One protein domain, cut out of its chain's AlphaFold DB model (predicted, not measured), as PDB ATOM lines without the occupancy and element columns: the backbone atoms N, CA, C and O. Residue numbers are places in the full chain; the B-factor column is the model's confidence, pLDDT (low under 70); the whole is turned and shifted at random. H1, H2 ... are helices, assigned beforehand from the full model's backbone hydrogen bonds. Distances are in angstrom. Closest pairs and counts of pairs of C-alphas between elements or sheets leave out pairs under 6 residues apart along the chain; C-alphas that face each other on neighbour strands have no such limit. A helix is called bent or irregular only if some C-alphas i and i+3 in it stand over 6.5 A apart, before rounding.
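Overview. This is residues 8 to 64 of the 125 residues of an uncharacterized protein of Necator americanus (UniProt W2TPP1). One long, slightly kinked helix, H1, makes the longest axis, and a shorter helix, H2, meets its far end at nearly a right angle, making an L with no packed core. At the other end of H1, residues 8 to 18 form a hook without a named element that turns back over the first part of H1, while residues 57 to 64 of H2 stick out free. The printed part has 57 residues with two named helices, H1 then H2, and no named strand; the class is all helix. It is extended, with a radius of gyration of the C-alphas of 18.4 A and spans of 53 by 23 by 9 A.

Arrangement. H1, residues 19 to 48, has a kink of 26 degrees near residue 42. It is neither bent nor irregular, but only just: C-alphas 39 and 42 are 6.1 A apart. H2, residues 50 to 64, follows after a tight link of one residue, Met 49. The two helices touch only at the corner by their link, with residues 45 to 46 of H1 and 52 to 53 of H2 alone. Their closest C-alphas, those of Ile 46 and Ser 53, are 5.4 A apart. Their lines are about perpendicular, at 81 degrees, and their centres are 25.7 A apart. Residues 34 to 41 of H1 stand free, as do residues 57 to 64 of H2. In H2 every O i to N i+4 pair is within hydrogen-bond range; in H1, 23 of 26 are.

Along the chain. H1 runs 42.0 A from C-alpha 19 at (54.889, 49.612, 54.807) to C-alpha 48 at (26.953, 24.505, 36.101). H2 runs 20.5 A from its first to its last C-alpha and ends at C-alpha 64, at (18.592, 44.443, 25.538).

Size, cuts and confidence. The two C-alphas farthest apart, those of Pro 16 and Gln 62, are 53.9 A apart. The printed part has no cut. The mean pLDDT of the printed part is 73.9, and the model's confidence is low, under 70, at residues 8 to 21 and 62 to 64.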
ATOM      1  N   PRO A   8      47.041  31.137  47.508       55.91
ATOM      2  CA  PRO A   8      48.046  31.969  46.838       55.91
ATOM      3  C   PRO A   8      48.581  33.127  47.699       55.91
ATOM      4  O   PRO A   8      49.694  33.590  47.469       55.91
ATOM      5  N   LEU A   9      47.816  33.576  48.704       55.03
ATOM      6  CA  LEU A   9      48.196  34.688  49.589       55.03
ATOM      7  C   LEU A   9      49.266  34.291  50.617       55.03
ATOM      8  O   LEU A   9      50.056  35.133  51.033       55.03
ATOM      9  N   LEU A  10      49.331  33.010  50.996       57.06
ATOM     10  CA  LEU A  10      50.292  32.516  51.989       57.06
ATOM     11  C   LEU A  10      51.732  32.460  51.457       57.06
ATOM     12  O   LEU A  10      52.672  32.546  52.237       57.06
ATOM     13  N   ILE A  11      51.912  32.349  50.139       57.47
ATOM     14  CA  ILE A  11      53.229  32.129  49.518       57.47
ATOM     15  C   ILE A  11      54.051  33.433  49.421       57.47
ATOM     16  O   ILE A  11      55.261  33.384  49.231       57.47
ATOM     17  N   ILE A  12      53.426  34.606  49.584       54.47
ATOM     18  CA  ILE A  12      54.070  35.912  49.324       54.47
ATOM     19  C   ILE A  12      54.317  36.720  50.620       54.47
ATOM     20  O   ILE A  12      54.922  37.793  50.581       54.47
ATOM     21  N   TYR A  13      53.906  36.200  51.784       55.81
ATOM     22  CA  TYR A  13      54.026  36.900  53.072       55.81
ATOM     23  C   TYR A  13      55.462  36.952  53.634       55.81
ATOM     24  O   TYR A  13      55.744  37.736  54.536       55.81
ATOM     25  N   GLU A  14      56.408  36.179  53.091       52.81
ATOM     26  CA  GLU A  14      57.801  36.205  53.550       52.81
ATOM     27  C   GLU A  14      58.647  37.212  52.756       52.81
ATOM     28  O   GLU A  14      59.327  36.883  51.785       52.81
ATOM     29  N   GLY A  15      58.620  38.477  53.175       57.69
ATOM     30  CA  GLY A  15      59.587  39.476  52.727       57.69
ATOM     31  C   GLY A  15      59.577  40.706  53.636       57.69
ATOM     32  O   GLY A  15      58.496  41.218  53.912       57.69
ATOM     33  N   PRO A  16      60.734  41.199  54.116       61.22
ATOM     34  CA  PRO A  16      60.778  42.360  54.998       61.22
ATOM     35  C   PRO A  16      60.439  43.625  54.196       61.22
ATOM     36  O   PRO A  16      61.255  44.101  53.404       61.22
ATOM     37  N   GLY A  17      59.219  44.138  54.358       56.69
ATOM     38  CA  GLY A  17      58.685  45.261  53.593       56.69
ATOM     39  C   GLY A  17      58.516  46.535  54.420       56.69
ATOM     40  O   GLY A  17      58.019  46.540  55.542       56.69
ATOM     41  N   ILE A  18      58.975  47.650  53.859       62.94
ATOM     42  CA  ILE A  18      58.674  49.008  54.320       62.94
ATOM     43  C   ILE A  18      57.206  49.269  53.953       62.94
ATOM     44  O   ILE A  18      56.858  49.096  52.789       62.94
ATOM     45  N   GLY A  19      56.362  49.689  54.903       64.19
ATOM     46  CA  GLY A  19      54.889  49.612  54.807       64.19
ATOM     47  C   GLY A  19      54.225  50.080  53.499       64.19
ATOM     48  O   GLY A  19      53.254  49.474  53.071       64.19
ATOM     49  N   GLN A  20      54.776  51.075  52.793       62.66
ATOM     50  CA  GLN A  20      54.246  51.503  51.484       62.66
ATOM     51  C   GLN A  20      54.438  50.473  50.355       62.66
ATOM     52  O   GLN A  20      53.631  50.406  49.430       62.66
ATOM     53  N   LEU A  21      55.515  49.682  50.400       66.50
ATOM     54  CA  LEU A  21      55.784  48.633  49.416       66.50
ATOM     55  C   LEU A  21      54.842  47.438  49.616       66.50
ATOM     56  O   LEU A  21      54.446  46.802  48.640       66.50
ATOM     57  N   ASP A  22      54.463  47.158  50.862       71.38
ATOM     58  CA  ASP A  22      53.543  46.068  51.189       71.38
ATOM     59  C   ASP A  22      52.107  46.386  50.760       71.38
ATOM     60  O   ASP A  22      51.459  45.526  50.162       71.38
ATOM     61  N   ASP A  23      51.657  47.633  50.921       73.56
ATOM     62  CA  ASP A  23      50.351  48.082  50.418       73.56
ATOM     63  C   ASP A  23      50.264  47.983  48.885       73.56
ATOM     64  O   ASP A  23      49.272  47.505  48.324       73.56
ATOM     65  N   ALA A  24      51.329  48.387  48.183       72.62
ATOM     66  CA  ALA A  24      51.400  48.284  46.728       72.62
ATOM     67  C   ALA A  24      51.395  46.820  46.257       72.62
ATOM     68  O   ALA A  24      50.712  46.483  45.288       72.62
ATOM     69  N   LYS A  25      52.119  45.931  46.953       75.25
ATOM     70  CA  LYS A  25      52.114  44.488  46.670       75.25
ATOM     71  C   LYS A  25      50.732  43.881  46.892       75.25
ATOM     72  O   LYS A  25      50.271  43.127  46.037       75.25
ATOM     73  N   ASP A  26      50.054  44.231  47.983       78.94
ATOM     74  CA  ASP A  26      48.711  43.729  48.280       78.94
ATOM     75  C   ASP A  26      47.706  44.163  47.202       78.94
ATOM     76  O   ASP A  26      46.929  43.353  46.692       78.94
ATOM     77  N   PHE A  27      47.782  45.416  46.746       76.88
ATOM     78  CA  PHE A  27      46.937  45.915  45.662       76.88
ATOM     79  C   PHE A  27      47.177  45.182  44.331       76.88
ATOM     80  O   PHE A  27      46.225  44.761  43.665       76.88
ATOM     81  N   VAL A  28      48.446  44.971  43.966       79.38
ATOM     82  CA  VAL A  28      48.839  44.258  42.738       79.38
ATOM     83  C   VAL A  28      48.413  42.792  42.764       79.38
ATOM     84  O   VAL A  28      48.092  42.242  41.716       79.38
ATOM     85  N   ILE A  29      48.367  42.156  43.936       80.44
ATOM     86  CA  ILE A  29      47.925  40.762  44.083       80.44
ATOM     87  C   ILE A  29      46.394  40.664  44.090       80.44
ATOM     88  O   ILE A  29      45.824  39.749  43.494       80.44
ATOM     89  N   ARG A  30      45.701  41.618  44.721       80.94
ATOM     90  CA  ARG A  30      44.239  41.583  44.847       80.94
ATOM     91  C   ARG A  30      43.506  41.896  43.553       80.94
ATOM     92  O   ARG A  30      42.472  41.280  43.312       80.94
ATOM     93  N   ILE A  31      44.015  42.798  42.712       82.06
ATOM     94  CA  ILE A  31      43.359  43.127  41.435       82.06
ATOM     95  C   ILE A  31      43.169  41.882  40.551       82.06
ATOM     96  O   ILE A  31      42.032  41.627  40.157       82.06
ATOM     97  N   PRO A  32      44.209  41.075  40.264       81.31
ATOM     98  CA  PRO A  32      44.063  39.833  39.512       81.31
ATOM     99  C   PRO A  32      43.084  38.858  40.163       81.31
ATOM    100  O   PRO A  32      42.293  38.228  39.472       81.31
ATOM    101  N   CYS A  33      43.092  38.738  41.492       81.00
ATOM    102  CA  CYS A  33      42.137  37.876  42.184       81.00
ATOM    103  C   CYS A  33      40.695  38.364  42.001       81.00
ATOM    104  O   CYS A  33      39.810  37.555  41.737       81.00
ATOM    105  N   TYR A  34      40.449  39.673  42.085       82.12
ATOM    106  CA  TYR A  34      39.120  40.235  41.862       82.12
ATOM    107  C   TYR A  34      38.661  40.088  40.416       82.12
ATOM    108  O   TYR A  34      37.498  39.760  40.197       82.12
ATOM    109  N   THR A  35      39.543  40.271  39.432       79.31
ATOM    110  CA  THR A  35      39.181  40.073  38.022       79.31
ATOM    111  C   THR A  35      38.899  38.605  37.722       79.31
ATOM    112  O   THR A  35      37.898  38.299  37.078       79.31
ATOM    113  N   ILE A  36      39.712  37.689  38.252       83.25
ATOM    114  CA  ILE A  36      39.488  36.242  38.165       83.25
ATOM    115  C   ILE A  36      38.128  35.893  38.766       83.25
ATOM    116  O   ILE A  36      37.322  35.263  38.092       83.25
ATOM    117  N   VAL A  37      37.829  36.332  39.989       84.81
ATOM    118  CA  VAL A  37      36.550  36.026  40.646       84.81
ATOM    119  C   VAL A  37      35.376  36.642  39.882       84.81
ATOM    120  O   VAL A  37      34.425  35.935  39.567       84.81
ATOM    121  N   ALA A  38      35.450  37.920  39.510       79.88
ATOM    122  CA  ALA A  38      34.363  38.614  38.821       79.88
ATOM    123  C   ALA A  38      34.040  38.019  37.442       79.88
ATOM    124  O   ALA A  38      32.890  38.083  37.017       79.88
ATOM    125  N   VAL A  39      35.024  37.435  36.749       81.94
ATOM    126  CA  VAL A  39      34.836  36.851  35.412       81.94
ATOM    127  C   VAL A  39      34.555  35.351  35.476       81.94
ATOM    128  O   VAL A  39      33.610  34.873  34.852       81.94
ATOM    129  N   LEU A  40      35.338  34.580  36.233       82.81
ATOM    130  CA  LEU A  40      35.203  33.120  36.270       82.81
ATOM    131  C   LEU A  40      33.987  32.661  37.070       82.81
ATOM    132  O   LEU A  40      33.402  31.637  36.726       82.81
ATOM    133  N   GLN A  41      33.567  33.400  38.099       83.31
ATOM    134  CA  GLN A  41      32.403  33.028  38.901       83.31
ATOM    135  C   GLN A  41      31.083  33.037  38.102       83.31
ATOM    136  O   GLN A  41      30.379  32.026  38.142       83.31
ATOM    137  N   PRO A  42      30.719  34.089  37.336       82.12
ATOM    138  CA  PRO A  42      29.514  34.042  36.505       82.12
ATOM    139  C   PRO A  42      29.622  33.014  35.373       82.12
ATOM    140  O   PRO A  42      28.632  32.349  35.076       82.12
ATOM    141  N   LEU A  43      30.809  32.816  34.787       83.88
ATOM    142  CA  LEU A  43      31.028  31.769  33.782       83.88
ATOM    143  C   LEU A  43      30.790  30.368  34.356       83.88
ATOM    144  O   LEU A  43      30.165  29.529  33.708       83.88
ATOM    145  N   TRP A  44      31.236  30.127  35.591       84.62
ATOM    146  CA  TRP A  44      30.972  28.877  36.292       84.62
ATOM    147  C   TRP A  44      29.473  28.652  36.509       84.62
ATOM    148  O   TRP A  44      28.985  27.548  36.283       84.62
ATOM    149  N   TYR A  45      28.722  29.691  36.885       85.31
ATOM    150  CA  TYR A  45      27.271  29.582  37.045       85.31
ATOM    151  C   TYR A  45      26.542  29.308  35.728       85.31
ATOM    152  O   TYR A  45      25.641  28.477  35.716       85.31
ATOM    153  N   ILE A  46      26.966  29.915  34.616       83.88
ATOM    154  CA  ILE A  46      26.406  29.627  33.283       83.88
ATOM    155  C   ILE A  46      26.621  28.155  32.895       83.88
ATOM    156  O   ILE A  46      25.722  27.526  32.338       83.88
ATOM    157  N   LEU A  47      27.799  27.596  33.198       84.25
ATOM    158  CA  LEU A  47      28.144  26.210  32.868       84.25
ATOM    159  C   LEU A  47      27.476  25.182  33.791       84.25
ATOM    160  O   LEU A  47      27.054  24.126  33.326       84.25
ATOM    161  N   ALA A  48      27.407  25.463  35.095       86.50
ATOM    162  CA  ALA A  48      26.953  24.505  36.101       86.50
ATOM    163  C   ALA A  48      25.445  24.581  36.400       86.50
ATOM    164  O   ALA A  48      24.879  23.601  36.883       86.50
ATOM    165  N   MET A  49      24.789  25.722  36.149       86.19
ATOM    166  CA  MET A  49      23.380  25.955  36.489       86.19
ATOM    167  C   MET A  49      22.558  26.361  35.250       86.19
ATOM    168  O   MET A  49      22.559  27.528  34.857       86.19
ATOM    169  N   PRO A  50      21.777  25.438  34.660       78.69
ATOM    170  CA  PRO A  50      20.947  25.728  33.485       78.69
ATOM    171  C   PRO A  50      19.882  26.809  33.731       78.69
ATOM    172  O   PRO A  50      19.584  27.610  32.846       78.69
ATOM    173  N   GLU A  51      19.328  26.873  34.946       77.88
ATOM    174  CA  GLU A  51      18.326  27.877  35.335       77.88
ATOM    175  C   GLU A  51      18.895  29.301  35.335       77.88
ATOM    176  O   GLU A  51      18.210  30.250  34.952       77.88
ATOM    177  N   PHE A  52      20.170  29.454  35.705       79.75
ATOM    178  CA  PHE A  52      20.863  30.740  35.676       79.75
ATOM    179  C   PHE A  52      20.963  31.277  34.243       79.75
ATOM    180  O   PHE A  52      20.666  32.445  33.999       79.75
ATOM    181  N   SER A  53      21.280  30.407  33.282       79.81
ATOM    182  CA  SER A  53      21.350  30.749  31.857       79.81
ATOM    183  C   SER A  53      19.994  31.180  31.287       79.81
ATOM    184  O   SER A  53      19.921  32.175  30.561       79.81
ATOM    185  N   ASN A  54      18.906  30.497  31.664       79.94
ATOM    186  CA  ASN A  54      17.550  30.872  31.248       79.94
ATOM    187  C   ASN A  54      17.144  32.252  31.793       79.94
ATOM    188  O   ASN A  54      16.627  33.088  31.050       79.94
ATOM    189  N   ASN A  55      17.433  32.519  33.069       78.38
ATOM    190  CA  ASN A  55      17.125  33.798  33.709       78.38
ATOM    191  C   ASN A  55      17.960  34.953  33.139       78.38
ATOM    192  O   ASN A  55      17.438  36.047  32.929       78.38
ATOM    193  N   ILE A  56      19.237  34.708  32.828       80.94
ATOM    194  CA  ILE A  56      20.101  35.671  32.136       80.94
ATOM    195  C   ILE A  56      19.525  36.022  30.767       80.94
ATOM    196  O   ILE A  56      19.415  37.201  30.436       80.94
ATOM    197  N   SER A  57      19.131  35.022  29.975       74.31
ATOM    198  CA  SER A  57      18.561  35.261  28.647       74.31
ATOM    199  C   SER A  57      17.274  36.085  28.723       74.31
ATOM    200  O   SER A  57      17.116  37.030  27.955       74.31
ATOM    201  N   LEU A  58      16.392  35.793  29.684       74.06
ATOM    202  CA  LEU A  58      15.184  36.583  29.937       74.06
ATOM    203  C   LEU A  58      15.505  38.038  30.289       74.06
ATOM    204  O   LEU A  58      14.921  38.945  29.702       74.06
ATOM    205  N   LEU A  59      16.464  38.266  31.188       77.81
ATOM    206  CA  LEU A  59      16.879  39.609  31.596       77.81
ATOM    207  C   LEU A  59      17.463  40.394  30.414       77.81
ATOM    208  O   LEU A  59      17.066  41.529  30.160       77.81
ATOM    209  N   PHE A  60      18.354  39.787  29.629       76.88
ATOM    210  CA  PHE A  60      18.904  40.445  28.443       76.88
ATOM    211  C   PHE A  60      17.869  40.648  27.338       76.88
ATOM    212  O   PHE A  60      17.942  41.649  26.638       76.88
ATOM    213  N   ASN A  61      16.876  39.775  27.188       70.19
ATOM    214  CA  ASN A  61      15.783  40.008  26.243       70.19
ATOM    215  C   ASN A  61      14.861  41.146  26.706       70.19
ATOM    216  O   ASN A  61      14.411  41.939  25.883       70.19
ATOM    217  N   GLN A  62      14.626  41.267  28.015       68.06
ATOM    218  CA  GLN A  62      13.796  42.320  28.599       68.06
ATOM    219  C   GLN A  62      14.431  43.713  28.473       68.06
ATOM    220  O   GLN A  62      13.722  44.687  28.224       68.06
ATOM    221  N   TYR A  63      15.752  43.812  28.651       64.00
ATOM    222  CA  TYR A  63      16.467  45.095  28.698       64.00
ATOM    223  C   TYR A  63      17.368  45.368  27.485       64.00
ATOM    224  O   TYR A  63      17.814  46.497  27.300       64.00
ATOM    225  N   GLY A  64      17.677  44.352  26.680       61.47
ATOM    226  CA  GLY A  64      18.592  44.443  25.538       61.47
ATOM    227  C   GLY A  64      17.906  44.802  24.225       61.47
ATOM    228  O   GLY A  64      18.559  45.335  23.328       61.47
TER     229      GLY A  64